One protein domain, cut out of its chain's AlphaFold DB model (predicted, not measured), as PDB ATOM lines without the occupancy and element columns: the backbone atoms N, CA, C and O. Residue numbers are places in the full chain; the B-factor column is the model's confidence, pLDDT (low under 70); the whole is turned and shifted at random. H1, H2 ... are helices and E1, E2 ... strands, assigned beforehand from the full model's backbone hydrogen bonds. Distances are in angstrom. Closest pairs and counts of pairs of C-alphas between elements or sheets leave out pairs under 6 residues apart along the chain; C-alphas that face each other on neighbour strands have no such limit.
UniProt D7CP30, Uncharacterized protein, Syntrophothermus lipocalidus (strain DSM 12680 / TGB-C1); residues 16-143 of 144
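What this domain is: This is residues 16 to 143 of the 144 residues of an uncharacterized protein of Syntrophothermus lipocalidus (strain DSM 12680 / TGB-C1) (UniProt D7CP30). You are looking at a compact body with a long tail. A small three-stranded sheet makes one wall of the body; H2 lies across it, H4 packs on H1, H2 and H3, and H6 touches H1 at the start of the tail, of which residues 122 to 143 stick out, with H7 near the far end. The printed part has 128 residues, with seven named helices and three named strands in the order H1 H2 E1 H3 H4 H5 E2 E3 H6 H7; the sheet runs E1 E3 E2 and is mixed, and the class is mixed, helices and strands. The whole is loose, with a radius of gyration of the C-alphas of 20.1 A and spans of 73 by 34 by 31 A.

How they stand to each other: Start at H1, residues 16 to 20, which touches residues 58 to 62 of H4, residues 57 to 69; their closest C-alphas, of Glu 19 and Val 59, are 5.5 A apart. H1 also touches H6, residues 114 to 124, with the C-alphas of Val 17 and Ala 114 closest at 4.7 A. Next comes H2, residues 23 to 29, which touches H4 about perpendicular at 83 degrees, closest at the C-alphas of Pro 23 and Trp 62, 5.9 A. Look then at E1, residues 34 to 38, parallel to E3, residues 98 to 103, where N 35 and O 99 are 2.8 A apart, within hydrogen-bond range. H2 is on the sheet, over E3, with a height over the sheet of 9.9 A. H3, residues 39 to 50, touches H4 at a steep tilt of 62 degrees, opposite ways, with the C-alphas of Ala 49 and Ala 60 closest at 5.4 A. H4 is the hub, touching three helices. H5, residues 73 to 82, only just touches H3, with 3 pairs of C-alphas within 8 A; the closest are those of Phe 39 and Leu 80, 7.1 A. H3, H4 and H5 only graze the sheet. E2, residues 87 to 93, forms an antiparallel hairpin with E3; N 100 and O 91 are within hydrogen-bond range at 2.8 A. H7, residues 131 to 141, touches no helix. In H1 to H7 every O i to N i+4 pair is within hydrogen-bond range.

Where its parts are: Find C-alpha 16 at (-3.944, -9.487, 4.023), where H1 begins. H3 is 17.0 A long, H4 16.1 A, E2 17.4 A and E3 16.1 A. H6 starts at (-7.020, -5.507, 6.190) and runs 15.6 A; H7 ends at (-41.439, 18.730, 12.629).

The domain as a whole: The C-alphas of Asn 82 and Leu 143, the two farthest apart, are 74.1 A apart. The printed part has no cut and no long link. Confidence is under 70 at residues 52 to 54, 83, 106 to 111, 124 to 129 and 141 to 143.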
ATOM      1  N   SER A  16      -2.931  -9.305   2.981       88.56
ATOM      2  CA  SER A  16      -3.944  -9.487   4.023       88.56
ATOM      3  C   SER A  16      -5.330  -9.052   3.545       88.56
ATOM      4  O   SER A  16      -6.332  -9.665   3.909       88.56
ATOM      5  N   VAL A  17      -5.407  -8.049   2.668       89.00
ATOM      6  CA  VAL A  17      -6.667  -7.640   2.040       89.00
ATOM      7  C   VAL A  17      -7.260  -8.766   1.200       89.00
ATOM      8  O   VAL A  17      -8.433  -9.096   1.363       89.00
ATOM      9  N   PHE A  18      -6.444  -9.397   0.358       90.75
ATOM     10  CA  PHE A  18      -6.872 -10.485  -0.525       90.75
ATOM     11  C   PHE A  18      -7.218 -11.774   0.237       90.75
ATOM     12  O   PHE A  18      -7.906 -12.642  -0.291       90.75
ATOM     13  N   GLU A  19      -6.767 -11.910   1.483       90.38
ATOM     14  CA  GLU A  19      -7.123 -13.039   2.348       90.38
ATOM     15  C   GLU A  19      -8.444 -12.849   3.092       90.38
ATOM     16  O   GLU A  19      -9.077 -13.840   3.461       90.38
ATOM     17  N   ASN A  20      -8.848 -11.598   3.331       90.56
ATOM     18  CA  ASN A  20      -9.988 -11.267   4.189       90.56
ATOM     19  C   ASN A  20     -11.191 -10.701   3.422       90.56
ATOM     20  O   ASN A  20     -12.314 -10.792   3.917       90.56
ATOM     21  N   TYR A  21     -10.987 -10.138   2.228       90.56
ATOM     22  CA  TYR A  21     -12.041  -9.510   1.432       90.56
ATOM     23  C   TYR A  21     -12.109 -10.103   0.022       90.56
ATOM     24  O   TYR A  21     -11.068 -10.230  -0.624       90.56
ATOM     25  N   PRO A  22     -13.308 -10.448  -0.484       92.00
ATOM     26  CA  PRO A  22     -13.469 -11.012  -1.821       92.00
ATOM     27  C   PRO A  22     -13.276  -9.956  -2.926       92.00
ATOM     28  O   PRO A  22     -13.405  -8.754  -2.653       92.00
ATOM     29  N   PRO A  23     -13.020 -10.386  -4.178       92.38
ATOM     30  CA  PRO A  23     -12.866  -9.505  -5.332       92.38
ATOM     31  C   PRO A  23     -13.966  -8.459  -5.455       92.38
ATOM     32  O   PRO A  23     -13.676  -7.280  -5.638       92.38
ATOM     33  N   GLU A  24     -15.226  -8.861  -5.298       90.62
ATOM     34  CA  GLU A  24     -16.383  -7.986  -5.473       90.62
ATOM     35  C   GLU A  24     -16.334  -6.777  -4.537       90.62
ATOM     36  O   GLU A  24     -16.545  -5.654  -4.989       90.62
ATOM     37  N   ALA A  25     -15.984  -6.982  -3.264       87.75
ATOM     38  CA  ALA A  25     -15.939  -5.911  -2.270       87.75
ATOM     39  C   ALA A  25     -14.872  -4.857  -2.613       87.75
ATOM     40  O   ALA A  25     -15.114  -3.651  -2.513       87.75
ATOM     41  N   ILE A  26     -13.696  -5.303  -3.061       87.62
ATOM     42  CA  ILE A  26     -12.602  -4.402  -3.444       87.62
ATOM     43  C   ILE A  26     -12.902  -3.718  -4.781       87.62
ATOM     44  O   ILE A  26     -12.679  -2.518  -4.925       87.62
ATOM     45  N   LEU A  27     -13.453  -4.437  -5.759       88.62
ATOM     46  CA  LEU A  27     -13.805  -3.873  -7.065       88.62
ATOM     47  C   LEU A  27     -14.929  -2.832  -6.956       88.62
ATOM     48  O   LEU A  27     -14.867  -1.804  -7.630       88.62
ATOM     49  N   GLU A  28     -15.916  -3.048  -6.082       85.50
ATOM     50  CA  GLU A  28     -16.957  -2.057  -5.779       85.50
ATOM     51  C   GLU A  28     -16.370  -0.793  -5.143       85.50
ATOM     52  O   GLU A  28     -16.727   0.321  -5.535       85.50
ATOM     53  N   TYR A  29     -15.402  -0.934  -4.234       82.56
ATOM     54  CA  TYR A  29     -14.664   0.212  -3.698       82.56
ATOM     55  C   TYR A  29     -13.871   0.964  -4.790       82.56
ATOM     56  O   TYR A  29     -13.738   2.191  -4.748       82.56
ATOM     57  N   HIS A  30     -13.396   0.244  -5.810       80.38
ATOM     58  CA  HIS A  30     -12.681   0.770  -6.979       80.38
ATOM     59  C   HIS A  30     -13.574   1.121  -8.176       80.38
ATOM     60  O   HIS A  30     -13.094   1.185  -9.314       80.38
ATOM     61  N   HIS A  31     -14.859   1.381  -7.957       83.94
ATOM     62  CA  HIS A  31     -15.769   1.733  -9.042       83.94
ATOM     63  C   HIS A  31     -15.266   2.955  -9.846       83.94
ATOM     64  O   HIS A  31     -14.989   4.017  -9.281       83.94
ATOM     65  N   HIS A  32     -15.141   2.803 -11.170       83.94
ATOM     66  CA  HIS A  32     -14.525   3.764 -12.102       83.94
ATOM     67  C   HIS A  32     -13.055   4.134 -11.818       83.94
ATOM     68  O   HIS A  32     -12.617   5.237 -12.164       83.94
ATOM     69  N   ARG A  33     -12.286   3.260 -11.163       84.88
ATOM     70  CA  ARG A  33     -10.893   3.529 -10.776       84.88
ATOM     71  C   ARG A  33      -9.959   2.377 -11.125       84.88
ATOM     72  O   ARG A  33     -10.399   1.289 -11.479       84.88
ATOM     73  N   ASP A  34      -8.663   2.638 -10.998       88.50
ATOM     74  CA  ASP A  34      -7.622   1.641 -11.235       88.50
ATOM     75  C   ASP A  34      -7.296   0.867  -9.950       88.50
ATOM     76  O   ASP A  34      -7.299   1.440  -8.855       88.50
ATOM     77  N   LEU A  35      -6.983  -0.418 -10.098       89.25
ATOM     78  CA  LEU A  35      -6.469  -1.322  -9.074       89.25
ATOM     79  C   LEU A  35      -5.091  -1.823  -9.524       89.25
ATOM     80  O   LEU A  35      -4.958  -2.412 -10.591       89.25
ATOM     81  N   GLU A  36      -4.066  -1.588  -8.717       90.56
ATOM     82  CA  GLU A  36      -2.705  -2.064  -8.946       90.56
ATOM     83  C   GLU A  36      -2.388  -3.198  -7.968       90.56
ATOM     84  O   GLU A  36      -2.544  -3.066  -6.753       90.56
ATOM     85  N   ILE A  37      -1.907  -4.315  -8.503       90.38
ATOM     86  CA  ILE A  37      -1.594  -5.531  -7.752       90.38
ATOM     87  C   ILE A  37      -0.127  -5.873  -7.979       90.38
ATOM     88  O   ILE A  37       0.395  -5.746  -9.083       90.38
ATOM     89  N   GLU A  38       0.580  -6.293  -6.938       89.44
ATOM     90  CA  GLU A  38       1.959  -6.739  -7.106       89.44
ATOM     91  C   GLU A  38       2.004  -8.164  -7.673       89.44
ATOM     92  O   GLU A  38       1.247  -9.032  -7.231       89.44
ATOM     93  N   PHE A  39       2.932  -8.445  -8.593       89.94
ATOM     94  CA  PHE A  39       3.139  -9.812  -9.096       89.94
ATOM     95  C   PHE A  39       3.376 -10.815  -7.965       89.94
ATOM     96  O   PHE A  39       2.840 -11.924  -7.989       89.94
ATOM     97  N   GLN A  40       4.118 -10.403  -6.934       87.75
ATOM     98  CA  GLN A  40       4.378 -11.244  -5.774       87.75
ATOM     99  C   GLN A  40       3.103 -11.569  -4.987       87.75
ATOM    100  O   GLN A  40       2.974 -12.673  -4.463       87.75
ATOM    101  N   THR A  41       2.129 -10.656  -4.953       90.19
ATOM    102  CA  THR A  41       0.835 -10.914  -4.310       90.19
ATOM    103  C   THR A  41       0.068 -12.000  -5.059       90.19
ATOM    104  O   THR A  41      -0.388 -12.955  -4.438       90.19
ATOM    105  N   TYR A  42      -0.003 -11.924  -6.393       91.75
ATOM    106  CA  TYR A  42      -0.629 -12.975  -7.204       91.75
ATOM    107  C   TYR A  42       0.045 -14.344  -7.005       91.75
ATOM    108  O   TYR A  42      -0.641 -15.343  -6.779       91.75
ATOM    109  N   ARG A  43       1.386 -14.389  -6.996       90.94
ATOM    110  CA  ARG A  43       2.145 -15.621  -6.733       90.94
ATOM    111  C   ARG A  43       1.786 -16.240  -5.381       90.94
ATOM    112  O   ARG A  43       1.470 -17.426  -5.317       90.94
ATOM    113  N   LEU A  44       1.799 -15.436  -4.319       91.06
ATOM    114  CA  LEU A  44       1.474 -15.899  -2.971       91.06
ATOM    115  C   LEU A  44       0.025 -16.394  -2.865       91.06
ATOM    116  O   LEU A  44      -0.231 -17.375  -2.171       91.06
ATOM    117  N   LEU A  45      -0.920 -15.751  -3.558       91.88
ATOM    118  CA  LEU A  45      -2.312 -16.206  -3.601       91.88
ATOM    119  C   LEU A  45      -2.442 -17.569  -4.288       91.88
ATOM    120  O   LEU A  45      -3.147 -18.431  -3.770       91.88
ATOM    121  N   LYS A  46      -1.722 -17.807  -5.393       90.81
ATOM    122  CA  LYS A  46      -1.681 -19.128  -6.041       90.81
ATOM    123  C   LYS A  46      -1.090 -20.207  -5.141       90.81
ATOM    124  O   LYS A  46      -1.665 -21.289  -5.039       90.81
ATOM    125  N   GLU A  47       0.035 -19.919  -4.490       90.44
ATOM    126  CA  GLU A  47       0.670 -20.850  -3.551       90.44
ATOM    127  C   GLU A  47      -0.309 -21.209  -2.419       90.44
ATOM    128  O   GLU A  47      -0.560 -22.389  -2.174       90.44
ATOM    129  N   LYS A  48      -0.967 -20.207  -1.820       89.38
ATOM    130  CA  LYS A  48      -1.972 -20.409  -0.764       89.38
ATOM    131  C   LYS A  48      -3.215 -21.163  -1.238       89.38
ATOM    132  O   LYS A  48      -3.683 -22.032  -0.514       89.38
ATOM    133  N   ALA A  49      -3.718 -20.886  -2.441       86.69
ATOM    134  CA  ALA A  49      -4.862 -21.605  -3.009       86.69
ATOM    135  C   ALA A  49      -4.552 -23.084  -3.306       86.69
ATOM    136  O   ALA A  49      -5.453 -23.916  -3.289       86.69
ATOM    137  N   SER A  50      -3.286 -23.421  -3.578       83.56
ATOM    138  CA  SER A  50      -2.853 -24.800  -3.844       83.56
ATOM    139  C   SER A  50      -2.622 -25.643  -2.581       83.56
ATOM    140  O   SER A  50      -2.595 -26.873  -2.659       83.56
ATOM    141  N   CYS A  51      -2.476 -25.006  -1.416       80.88
ATOM    142  CA  CYS A  51      -2.286 -25.684  -0.137       80.88
ATOM    143  C   CYS A  51      -3.615 -26.248   0.394       80.88
ATOM    144  O   CYS A  51      -4.461 -25.513   0.897       80.88
ATOM    145  N   GLN A  52      -3.765 -27.575   0.350       61.66
ATOM    146  CA  GLN A  52      -4.977 -28.289   0.789       61.66
ATOM    147  C   GLN A  52      -5.305 -28.133   2.287       61.66
ATOM    148  O   GLN A  52      -6.434 -28.383   2.695       61.66
ATOM    149  N   GLU A  53      -4.343 -27.726   3.121       61.53
ATOM    150  CA  GLU A  53      -4.542 -27.583   4.573       61.53
ATOM    151  C   GLU A  53      -5.315 -26.314   4.973       61.53
ATOM    152  O   GLU A  53      -5.784 -26.213   6.105       61.53
ATOM    153  N   SER A  54      -5.486 -25.353   4.058       57.16
ATOM    154  CA  SER A  54      -6.214 -24.109   4.320       57.16
ATOM    155  C   SER A  54      -6.981 -23.651   3.080       57.16
ATOM    156  O   SER A  54      -6.558 -22.730   2.380       57.16
ATOM    157  N   GLU A  55      -8.128 -24.276   2.807       70.56
ATOM    158  CA  GLU A  55      -9.079 -23.779   1.806       70.56
ATOM    159  C   GLU A  55      -9.675 -22.444   2.284       70.56
ATOM    160  O   GLU A  55     -10.737 -22.396   2.902       70.56
ATOM    161  N   ASN A  56      -8.974 -21.335   2.034       85.19
ATOM    162  CA  ASN A  56      -9.561 -20.010   2.174       85.19
ATOM    163  C   ASN A  56     -10.361 -19.704   0.890       85.19
ATOM    164  O   ASN A  56      -9.751 -19.443  -0.155       85.19
ATOM    165  N   PRO A  57     -11.709 -19.697   0.941       89.00
ATOM    166  CA  PRO A  57     -12.537 -19.462  -0.239       89.00
ATOM    167  C   PRO A  57     -12.328 -18.061  -0.828       89.00
ATOM    168  O   PRO A  57     -12.491 -17.875  -2.033       89.00
ATOM    169  N   VAL A  58     -11.920 -17.086  -0.009       91.56
ATOM    170  CA  VAL A  58     -11.611 -15.722  -0.458       91.56
ATOM    171  C   VAL A  58     -10.366 -15.728  -1.344       91.56
ATOM    172  O   VAL A  58     -10.394 -15.192  -2.450       91.56
ATOM    173  N   VAL A  59      -9.304 -16.414  -0.922       92.44
ATOM    174  CA  VAL A  59      -8.073 -16.547  -1.717       92.44
ATOM    175  C   VAL A  59      -8.354 -17.271  -3.036       92.44
ATOM    176  O   VAL A  59      -7.930 -16.804  -4.094       92.44
ATOM    177  N   ALA A  60      -9.123 -18.362  -2.997       91.44
ATOM    178  CA  ALA A  60      -9.522 -19.088  -4.204       91.44
ATOM    179  C   ALA A  60     -10.341 -18.209  -5.168       91.44
ATOM    180  O   ALA A  60     -10.115 -18.249  -6.378       91.44
ATOM    181  N   SER A  61     -11.238 -17.367  -4.641       93.81
ATOM    182  CA  SER A  61     -12.035 -16.441  -5.455       93.81
ATOM    183  C   SER A  61     -11.178 -15.393  -6.170       93.81
ATOM    184  O   SER A  61     -11.446 -15.081  -7.327       93.81
ATOM    185  N   TRP A  62     -10.104 -14.906  -5.542       95.06
ATOM    186  CA  TRP A  62      -9.156 -13.999  -6.193       95.06
ATOM    187  C   TRP A  62      -8.379 -14.669  -7.319       95.06
ATOM    188  O   TRP A  62      -8.244 -14.082  -8.390       95.06
ATOM    189  N   VAL A  63      -7.906 -15.899  -7.107       93.94
ATOM    190  CA  VAL A  63      -7.206 -16.654  -8.158       93.94
ATOM    191  C   VAL A  63      -8.140 -16.916  -9.343       93.94
ATOM    192  O   VAL A  63      -7.774 -16.599 -10.470       93.94
ATOM    193  N   SER A  64      -9.371 -17.385  -9.104       94.00
ATOM    194  CA  SER A  64     -10.382 -17.554 -10.167       94.00
ATOM    195  C   SER A  64     -10.721 -16.222 -10.849       94.00
ATOM    196  O   SER A  64     -10.816 -16.162 -12.075       94.00
ATOM    197  N   PHE A  65     -10.815 -15.118 -10.104       95.31
ATOM    198  CA  PHE A  65     -11.035 -13.800 -10.696       95.31
ATOM    199  C   PHE A  65      -9.906 -13.401 -11.659       95.31
ATOM    200  O   PHE A  65     -10.178 -12.980 -12.785       95.31
ATOM    201  N   PHE A  66      -8.641 -13.555 -11.270       95.19
ATOM    202  CA  PHE A  66      -7.521 -13.226 -12.157       95.19
ATOM    203  C   PHE A  66      -7.434 -14.174 -13.362       95.19
ATOM    204  O   PHE A  66      -7.255 -13.720 -14.497       95.19
ATOM    205  N   ASP A  67      -7.616 -15.472 -13.132       94.31
ATOM    206  CA  ASP A  67      -7.399 -16.498 -14.151       94.31
ATOM    207  C   ASP A  67      -8.559 -16.606 -15.140       94.31
ATOM    208  O   ASP A  67      -8.341 -16.721 -16.345       94.31
ATOM    209  N   GLU A  68      -9.796 -16.566 -14.651       93.44
ATOM    210  CA  GLU A  68     -10.990 -16.898 -15.434       93.44
ATOM    211  C   GLU A  68     -11.766 -15.646 -15.841       93.44
ATOM    212  O   GLU A  68     -12.228 -15.543 -16.983       93.44
ATOM    213  N   VAL A  69     -11.897 -14.676 -14.928       93.94
ATOM    214  CA  VAL A  69     -12.668 -13.450 -15.183       93.94
ATOM    215  C   VAL A  69     -11.832 -12.439 -15.962       93.94
ATOM    216  O   VAL A  69     -12.283 -11.957 -17.003       93.94
ATOM    217  N   LEU A  70     -10.614 -12.136 -15.501       93.44
ATOM    218  CA  LEU A  70      -9.696 -11.242 -16.218       93.44
ATOM    219  C   LEU A  70      -8.949 -11.937 -17.359       93.44
ATOM    220  O   LEU A  70      -8.433 -11.244 -18.235       93.44
ATOM    221  N   LYS A  71      -8.906 -13.277 -17.365       94.25
ATOM    222  CA  LYS A  71      -8.151 -14.083 -18.340       94.25
ATOM    223  C   LYS A  71      -6.665 -13.717 -18.388       94.25
ATOM    224  O   LYS A  71      -6.049 -13.769 -19.446       94.25
ATOM    225  N   ALA A  72      -6.097 -13.339 -17.242       93.12
ATOM    226  CA  ALA A  72      -4.725 -12.845 -17.136       93.12
ATOM    227  C   ALA A  72      -3.693 -13.958 -16.875       93.12
ATOM    228  O   ALA A  72      -2.496 -13.685 -16.837       93.12
ATOM    229  N   LYS A  73      -4.139 -15.206 -16.681       93.25
ATOM    230  CA  LYS A  73      -3.295 -16.322 -16.239       93.25
ATOM    231  C   LYS A  73      -2.024 -16.498 -17.072       93.25
ATOM    232  O   LYS A  73      -0.939 -16.526 -16.503       93.25
ATOM    233  N   GLU A  74      -2.160 -16.621 -18.393       91.44
ATOM    234  CA  GLU A  74      -1.030 -16.898 -19.294       91.44
ATOM    235  C   GLU A  74       0.012 -15.775 -19.244       91.44
ATOM    236  O   GLU A  74       1.201 -16.040 -19.070       91.44
ATOM    237  N   ASP A  75      -0.443 -14.521 -19.308       90.62
ATOM    238  CA  ASP A  75       0.424 -13.344 -19.234       90.62
ATOM    239  C   ASP A  75       1.170 -13.279 -17.893       90.62
ATOM    240  O   ASP A  75       2.373 -13.004 -17.845       90.62
ATOM    241  N   LEU A  76       0.460 -13.544 -16.792       90.56
ATOM    242  CA  LEU A  76       1.018 -13.499 -15.444       90.56
ATOM    243  C   LEU A  76       2.016 -14.629 -15.199       90.56
ATOM    244  O   LEU A  76       3.086 -14.369 -14.654       90.56
ATOM    245  N   GLU A  77       1.697 -15.860 -15.602       90.12
ATOM    246  CA  GLU A  77       2.608 -17.005 -15.480       90.12
ATOM    247  C   GLU A  77       3.871 -16.783 -16.324       90.12
ATOM    248  O   GLU A  77       4.984 -16.892 -15.808       90.12
ATOM    249  N   MET A  78       3.718 -16.328 -17.573       87.69
ATOM    250  CA  MET A  78       4.853 -16.026 -18.450       87.69
ATOM    251  C   MET A  78       5.769 -14.937 -17.870       87.69
ATOM    252  O   MET A  78       6.999 -15.029 -17.992       87.69
ATOM    253  N   ASN A  79       5.192 -13.905 -17.243       86.81
ATOM    254  CA  ASN A  79       5.961 -12.807 -16.664       86.81
ATOM    255  C   ASN A  79       6.571 -13.148 -15.296       86.81
ATOM    256  O   ASN A  79       7.650 -12.648 -14.987       86.81
ATOM    257  N   LEU A  80       5.939 -14.012 -14.495       83.25
ATOM    258  CA  LEU A  80       6.519 -14.510 -13.242       83.25
ATOM    259  C   LEU A  80       7.784 -15.342 -13.489       83.25
ATOM    260  O   LEU A  80       8.754 -15.201 -12.743       83.25
ATOM    261  N   ASP A  81       7.793 -16.157 -14.544       79.75
ATOM    262  CA  ASP A  81       8.920 -17.045 -14.852       79.75
ATOM    263  C   ASP A  81      10.123 -16.300 -15.443       79.75
ATOM    264  O   ASP A  81      11.270 -16.676 -15.201       79.75
ATOM    265  N   ASN A  82       9.879 -15.228 -16.205       71.44
ATOM    266  CA  ASN A  82      10.921 -14.574 -17.003       71.44
ATOM    267  C   ASN A  82      11.152 -13.085 -16.680       71.44
ATOM    268  O   ASN A  82      12.076 -12.492 -17.234       71.44
ATOM    269  N   SER A  83      10.347 -12.478 -15.795       69.00
ATOM    270  CA  SER A  83      10.474 -11.083 -15.321       69.00
ATOM    271  C   SER A  83      10.709 -10.054 -16.439       69.00
ATOM    272  O   SER A  83      11.585  -9.195 -16.338       69.00
ATOM    273  N   PHE A  84       9.943 -10.145 -17.527       71.19
ATOM    274  CA  PHE A  84      10.142  -9.308 -18.715       71.19
ATOM    275  C   PHE A  84       9.571  -7.898 -18.562       71.19
ATOM    276  O   PHE A  84      10.179  -6.932 -19.025       71.19
ATOM    277  N   LEU A  85       8.387  -7.779 -17.958       83.31
ATOM    278  CA  LEU A  85       7.614  -6.542 -17.952       83.31
ATOM    279  C   LEU A  85       7.405  -6.019 -16.527       83.31
ATOM    280  O   LEU A  85       6.908  -6.751 -15.666       83.31
ATOM    281  N   PRO A  86       7.725  -4.735 -16.266       85.81
ATOM    282  CA  PRO A  86       7.512  -4.130 -14.956       85.81
ATOM    283  C   PRO A  86       6.030  -3.892 -14.646       85.81
ATOM    284  O   PRO A  86       5.667  -3.745 -13.479       85.81
ATOM    285  N   VAL A  87       5.181  -3.841 -15.677       89.81
ATOM    286  CA  VAL A  87       3.732  -3.665 -15.575       89.81
ATOM    287  C   VAL A  87       3.036  -4.545 -16.619       89.81
ATOM    288  O   VAL A  87       3.466  -4.571 -17.770       89.81
ATOM    289  N   LEU A  88       1.958  -5.225 -16.225       92.00
ATOM    290  CA  LEU A  88       1.027  -5.952 -17.093       92.00
ATOM    291  C   LEU A  88      -0.391  -5.378 -16.971       92.00
ATOM    292  O   LEU A  88      -0.809  -4.947 -15.895       92.00
ATOM    293  N   GLY A  89      -1.126  -5.396 -18.082       89.12
ATOM    294  CA  GLY A  89      -2.455  -4.800 -18.225       89.12
ATOM    295  C   GLY A  89      -2.483  -3.673 -19.267       89.12
ATOM    296  O   GLY A  89      -1.503  -3.467 -19.986       89.12
ATOM    297  N   PRO A  90      -3.589  -2.917 -19.361       92.38
ATOM    298  CA  PRO A  90      -4.767  -2.964 -18.490       92.38
ATOM    299  C   PRO A  90      -5.660  -4.194 -18.713       92.38
ATOM    300  O   PRO A  90      -6.005  -4.512 -19.850       92.38
ATOM    301  N   TYR A  91      -6.125  -4.813 -17.625       94.12
ATOM    302  CA  TYR A  91      -7.229  -5.777 -17.643       94.12
ATOM    303  C   TYR A  91      -8.507  -5.079 -17.195       94.12
ATOM    304  O   TYR A  91      -8.568  -4.503 -16.111       94.12
ATOM    305  N   TYR A  92      -9.532  -5.094 -18.035       92.00
ATOM    306  CA  TYR A  92     -10.743  -4.326 -17.781       92.00
ATOM    307  C   TYR A  92     -11.842  -5.202 -17.181       92.00
ATOM    308  O   TYR A  92     -12.223  -6.208 -17.779       92.00
ATOM    309  N   TYR A  93     -12.387  -4.788 -16.033       92.50
ATOM    310  CA  TYR A  93     -13.557  -5.412 -15.423       92.50
ATOM    311  C   TYR A  93     -14.814  -4.550 -15.655       92.50
ATOM    312  O   TYR A  93     -14.977  -3.505 -15.013       92.50
ATOM    313  N   PRO A  94     -15.734  -4.962 -16.554       88.19
ATOM    314  CA  PRO A  94     -16.833  -4.104 -17.001       88.19
ATOM    315  C   PRO A  94     -17.845  -3.738 -15.918       88.19
ATOM    316  O   PRO A  94     -18.403  -2.646 -15.949       88.19
ATOM    317  N   ARG A  95     -18.094  -4.637 -14.956       89.75
ATOM    318  CA  ARG A  95     -19.180  -4.475 -13.975       89.75
ATOM    319  C   ARG A  95     -19.007  -3.229 -13.108       89.75
ATOM    320  O   ARG A  95     -19.994  -2.570 -12.811       89.75
ATOM    321  N   THR A  96     -17.776  -2.913 -12.719       86.75
ATOM    322  CA  THR A  96     -17.449  -1.729 -11.909       86.75
ATOM    323  C   THR A  96     -16.641  -0.694 -12.689       86.75
ATOM    324  O   THR A  96     -16.216   0.312 -12.121       86.75
ATOM    325  N   ASN A  97     -16.417  -0.925 -13.991       88.94
ATOM    326  CA  ASN A  97     -15.525  -0.124 -14.832       88.94
ATOM    327  C   ASN A  97     -14.156   0.087 -14.152       88.94
ATOM    328  O   ASN A  97     -13.635   1.204 -14.106       88.94
ATOM    329  N   THR A  98     -13.624  -0.986 -13.566       89.25
ATOM    330  CA  THR A  98     -12.345  -0.986 -12.853       89.25
ATOM    331  C   THR A  98     -11.257  -1.507 -13.779       89.25
ATOM    332  O   THR A  98     -11.433  -2.537 -14.436       89.25
ATOM    333  N   THR A  99     -10.129  -0.804 -13.821       92.19
ATOM    334  CA  THR A  99      -8.958  -1.223 -14.596       92.19
ATOM    335  C   THR A  99      -7.946  -1.868 -13.666       92.19
ATOM    336  O   THR A  99      -7.513  -1.241 -12.704       92.19
ATOM    337  N   VAL A 100      -7.552  -3.106 -13.935       92.62
ATOM    338  CA  VAL A 100      -6.591  -3.846 -13.117       92.62
ATOM    339  C   VAL A 100      -5.231  -3.875 -13.810       92.62
ATOM    340  O   VAL A 100      -5.131  -4.185 -14.999       92.62
ATOM    341  N   PHE A 101      -4.186  -3.560 -13.054       93.00
ATOM    342  CA  PHE A 101      -2.790  -3.624 -13.473       93.00
ATOM    343  C   PHE A 101      -2.002  -4.503 -12.513       93.00
ATOM    344  O   PHE A 101      -2.229  -4.467 -11.304       93.00
ATOM    345  N   PHE A 102      -1.019  -5.224 -13.037       92.06
ATOM    346  CA  PHE A 102      -0.062  -5.971 -12.231       92.06
ATOM    347  C   PHE A 102       1.321  -5.345 -12.360       92.06
ATOM    348  O   PHE A 102       1.709  -4.967 -13.460       92.06
ATOM    349  N   THR A 103       2.060  -5.188 -11.262       89.50
ATOM    350  CA  THR A 103       3.334  -4.453 -11.254       89.50
ATOM    351  C   THR A 103       4.417  -5.168 -10.447       89.50
ATOM    352  O   THR A 103       4.116  -5.884  -9.492       89.50
ATOM    353  N   SER A 104       5.685  -4.957 -10.810       83.62
ATOM    354  CA  SER A 104       6.856  -5.452 -10.063       83.62
ATOM    355  C   SER A 104       7.420  -4.432  -9.069       83.62
ATOM    356  O   SER A 104       8.398  -4.706  -8.376       83.62
ATOM    357  N   TYR A 105       6.850  -3.225  -9.019       71.00
ATOM    358  CA  TYR A 105       7.383  -2.138  -8.209       71.00
ATOM    359  C   TYR A 105       6.947  -2.268  -6.747       71.00
ATOM    360  O   TYR A 105       5.781  -2.020  -6.438       71.00
ATOM    361  N   THR A 106       7.904  -2.539  -5.858       59.81
ATOM    362  CA  THR A 106       7.778  -2.412  -4.398       59.81
ATOM    363  C   THR A 106       8.105  -0.975  -3.960       59.81
ATOM    364  O   THR A 106       9.284  -0.605  -3.921       59.81
ATOM    365  N   PRO A 107       7.121  -0.113  -3.640       55.75
ATOM    366  CA  PRO A 107       7.410   1.198  -3.082       55.75
ATOM    367  C   PRO A 107       7.846   1.056  -1.621       55.75
ATOM    368  O   PRO A 107       7.338   0.219  -0.883       55.75
ATOM    369  N   ALA A 108       8.729   1.941  -1.165       53.16
ATOM    370  CA  ALA A 108       9.173   2.012   0.228       53.16
ATOM    371  C   ALA A 108       8.125   2.631   1.189       53.16
ATOM    372  O   ALA A 108       8.495   3.179   2.224       53.16
ATOM    373  N   THR A 109       6.832   2.640   0.838       58.66
ATOM    374  CA  THR A 109       5.772   3.346   1.587       58.66
ATOM    375  C   THR A 109       4.657   2.392   2.009       58.66
ATOM    376  O   THR A 109       4.350   1.441   1.295       58.66
ATOM    377  N   GLU A 110       4.076   2.672   3.179       61.56
ATOM    378  CA  GLU A 110       3.050   1.884   3.872       61.56
ATOM    379  C   GLU A 110       1.912   1.453   2.927       61.56
ATOM    380  O   GLU A 110       1.201   2.283   2.358       61.56
ATOM    381  N   CYS A 111       1.777   0.138   2.733       67.69
ATOM    382  CA  CYS A 111       0.656  -0.469   2.022       67.69
ATOM    383  C   CYS A 111      -0.566  -0.554   2.939       67.69
ATOM    384  O   CYS A 111      -0.434  -0.664   4.157       67.69
ATOM    385  N   VAL A 112      -1.753  -0.539   2.337       74.19
ATOM    386  CA  VAL A 112      -3.024  -0.680   3.053       74.19
ATOM    387  C   VAL A 112      -3.214  -2.136   3.434       74.19
ATOM    388  O   VAL A 112      -3.148  -3.007   2.562       74.19
ATOM    389  N   ASN A 113      -3.486  -2.377   4.713       83.31
ATOM    390  CA  ASN A 113      -3.767  -3.707   5.239       83.31
ATOM    391  C   ASN A 113      -5.266  -3.916   5.521       83.31
ATOM    392  O   ASN A 113      -6.090  -3.001   5.431       83.31
ATOM    393  N   ALA A 114      -5.637  -5.141   5.890       83.00
ATOM    394  CA  ALA A 114      -7.020  -5.507   6.190       83.00
ATOM    395  C   ALA A 114      -7.645  -4.693   7.340       83.00
ATOM    396  O   ALA A 114      -8.848  -4.424   7.309       83.00
ATOM    397  N   THR A 115      -6.844  -4.271   8.327       82.88
ATOM    398  CA  THR A 115      -7.302  -3.440   9.457       82.88
ATOM    399  C   THR A 115      -7.697  -2.047   8.977       82.88
ATOM    400  O   THR A 115      -8.723  -1.507   9.395       82.88
ATOM    401  N   ASP A 116      -6.913  -1.480   8.058       81.56
ATOM    402  CA  ASP A 116      -7.191  -0.176   7.458       81.56
ATOM    403  C   ASP A 116      -8.495  -0.208   6.649       81.56
ATOM    404  O   ASP A 116      -9.324   0.700   6.764       81.56
ATOM    405  N   LEU A 117      -8.721  -1.280   5.879       81.31
ATOM    406  CA  LEU A 117      -9.980  -1.480   5.155       81.31
ATOM    407  C   LEU A 117     -11.168  -1.656   6.093       81.31
ATOM    408  O   LEU A 117     -12.211  -1.046   5.867       81.31
ATOM    409  N   GLN A 118     -11.011  -2.429   7.167       82.25
ATOM    410  CA  GLN A 118     -12.084  -2.619   8.140       82.25
ATOM    411  C   GLN A 118     -12.516  -1.286   8.758       82.25
ATOM    412  O   GLN A 118     -13.710  -1.016   8.909       82.25
ATOM    413  N   TYR A 119     -11.548  -0.417   9.055       80.88
ATOM    414  CA  TYR A 119     -11.823   0.940   9.504       80.88
ATOM    415  C   TYR A 119     -12.590   1.747   8.445       80.88
ATOM    416  O   TYR A 119     -13.614   2.348   8.770       80.88
ATOM    417  N   LEU A 120     -12.165   1.726   7.179       77.75
ATOM    418  CA  LEU A 120     -12.877   2.417   6.096       77.75
ATOM    419  C   LEU A 120     -14.317   1.918   5.923       77.75
ATOM    420  O   LEU A 120     -15.227   2.735   5.789       77.75
ATOM    421  N   CYS A 121     -14.545   0.605   5.988       76.00
ATOM    422  CA  CYS A 121     -15.886   0.027   5.938       76.00
ATOM    423  C   CYS A 121     -16.753   0.504   7.112       76.00
ATOM    424  O   CYS A 121     -17.909   0.861   6.903       76.00
ATOM    425  N   SER A 122     -16.196   0.600   8.323       76.19
ATOM    426  CA  SER A 122     -16.945   1.113   9.482       76.19
ATOM    427  C   SER A 122     -17.343   2.588   9.358       76.19
ATOM    428  O   SER A 122     -18.319   3.012   9.969       76.19
ATOM    429  N   LEU A 123     -16.629   3.373   8.543       72.62
ATOM    430  CA  LEU A 123     -16.999   4.759   8.242       72.62
ATOM    431  C   LEU A 123     -18.123   4.874   7.202       72.62
ATOM    432  O   LEU A 123     -18.727   5.941   7.089       72.62
ATOM    433  N   ALA A 124     -18.386   3.819   6.425       67.69
ATOM    434  CA  ALA A 124     -19.490   3.798   5.467       67.69
ATOM    435  C   ALA A 124     -20.852   3.646   6.164       67.69
ATOM    436  O   ALA A 124     -21.880   4.033   5.602       67.69
ATOM    437  N   GLU A 125     -20.872   3.128   7.395       62.44
ATOM    438  CA  GLU A 125     -22.075   3.108   8.215       62.44
ATOM    439  C   GLU A 125     -22.341   4.516   8.774       62.44
ATOM    440  O   GLU A 125     -21.487   5.086   9.462       62.44
ATOM    441  N   PRO A 126     -23.514   5.124   8.502       60.72
ATOM    442  CA  PRO A 126     -23.858   6.385   9.135       60.72
ATOM    443  C   PRO A 126     -23.863   6.178  10.655       60.72
ATOM    444  O   PRO A 126     -24.398   5.168  11.124       60.72
ATOM    445  N   PRO A 127     -23.306   7.114  11.447       65.44
ATOM    446  CA  PRO A 127     -23.343   6.986  12.894       65.44
ATOM    447  C   PRO A 127     -24.793   6.798  13.336       65.44
ATOM    448  O   PRO A 127     -25.684   7.505  12.847       65.44
ATOM    449  N   LEU A 128     -25.020   5.851  14.255       61.12
ATOM    450  CA  LEU A 128     -26.338   5.626  14.842       61.12
ATOM    451  C   LEU A 128     -26.920   6.984  15.250       61.12
ATOM    452  O   LEU A 128     -26.249   7.757  15.948       61.12
ATOM    453  N   PRO A 129     -28.124   7.329  14.768       64.88
ATOM    454  CA  PRO A 129     -28.629   8.673  14.920       64.88
ATOM    455  C   PRO A 129     -28.797   8.954  16.412       64.88
ATOM    456  O   PRO A 129     -29.484   8.231  17.126       64.88
ATOM    457  N   ASN A 130     -28.117   9.993  16.900       76.75
ATOM    458  CA  ASN A 130     -28.140  10.348  18.311       76.75
ATOM    459  C   ASN A 130     -29.591  10.589  18.749       76.75
ATOM    460  O   ASN A 130     -30.229  11.530  18.272       76.75
ATOM    461  N   ASP A 131     -30.096   9.772  19.679       74.56
ATOM    462  CA  ASP A 131     -31.487   9.809  20.146       74.56
ATOM    463  C   ASP A 131     -31.956  11.212  20.544       74.56
ATOM    464  O   ASP A 131     -33.120  11.567  20.348       74.56
ATOM    465  N   LYS A 132     -31.058  12.042  21.091       73.56
ATOM    466  CA  LYS A 132     -31.379  13.427  21.463       73.56
ATOM    467  C   LYS A 132     -31.619  14.302  20.234       73.56
ATOM    468  O   LYS A 132     -32.552  15.103  20.234       73.56
ATOM    469  N   VAL A 133     -30.818  14.125  19.186       73.94
ATOM    470  CA  VAL A 133     -30.935  14.860  17.918       73.94
ATOM    471  C   VAL A 133     -32.190  14.419  17.165       73.94
ATOM    472  O   VAL A 133     -32.945  15.267  16.693       73.94
ATOM    473  N   VAL A 134     -32.480  13.113  17.138       76.56
ATOM    474  CA  VAL A 134     -33.705  12.567  16.527       76.56
ATOM    475  C   VAL A 134     -34.953  13.097  17.228       76.56
ATOM    476  O   VAL A 134     -35.860  13.602  16.565       76.56
ATOM    477  N   LYS A 135     -34.992  13.049  18.567       77.31
ATOM    478  CA  LYS A 135     -36.123  13.567  19.358       77.31
ATOM    479  C   LYS A 135     -36.323  15.068  19.159       77.31
ATOM    480  O   LYS A 135     -37.459  15.515  19.014       77.31
ATOM    481  N   HIS A 136     -35.238  15.839  19.100       77.19
ATOM    482  CA  HIS A 136     -35.314  17.274  18.841       77.19
ATOM    483  C   HIS A 136     -35.857  17.570  17.435       77.19
ATOM    484  O   HIS A 136     -36.803  18.345  17.292       77.19
ATOM    485  N   TYR A 137     -35.357  16.888  16.403       76.25
ATOM    486  CA  TYR A 137     -35.836  17.068  15.031       76.25
ATOM    487  C   TYR A 137     -37.317  16.679  14.864       76.25
ATOM    488  O   TYR A 137     -38.087  17.392  14.221       76.25
ATOM    489  N   GLN A 138     -37.753  15.592  15.511       76.88
ATOM    490  CA  GLN A 138     -39.167  15.205  15.563       76.88
ATOM    491  C   GLN A 138     -40.037  16.241  16.286       76.88
ATOM    492  O   GLN A 138     -41.180  16.452  15.886       76.88
ATOM    493  N   SER A 139     -39.517  16.897  17.329       77.94
ATOM    494  CA  SER A 139     -40.247  17.962  18.030       77.94
ATOM    495  C   SER A 139     -40.462  19.193  17.144       77.94
ATOM    496  O   SER A 139     -41.563  19.733  17.125       77.94
ATOM    497  N   ILE A 140     -39.467  19.560  16.328       75.75
ATOM    498  CA  ILE A 140     -39.552  20.685  15.385       75.75
ATOM    499  C   ILE A 140     -40.538  20.370  14.249       75.75
ATOM    500  O   ILE A 140     -41.378  21.202  13.922       75.75
ATOM    501  N   LYS A 141     -40.504  19.151  13.691       68.31
ATOM    502  CA  LYS A 141     -41.439  18.730  12.629       68.31
ATOM    503  C   LYS A 141     -42.903  18.637  13.070       68.31
ATOM    504  O   LYS A 141     -43.773  18.703  12.218       68.31
ATOM    505  N   LYS A 142     -43.184  18.453  14.365       61.12
ATOM    506  CA  LYS A 142     -44.559  18.442  14.907       61.12
ATOM    507  C   LYS A 142     -45.128  19.844  15.157       61.12
ATOM    508  O   LYS A 142     -46.310  19.961  15.453       61.12
ATOM    509  N   LEU A 143     -44.285  20.876  15.098       55.00
ATOM    510  CA  LEU A 143     -44.655  22.283  15.284       55.00
ATOM    511  C   LEU A 143     -44.941  23.007  13.955       55.00
ATOM    512  O   LEU A 143     -45.257  24.193  13.981       55.00
TER     513      LEU A 143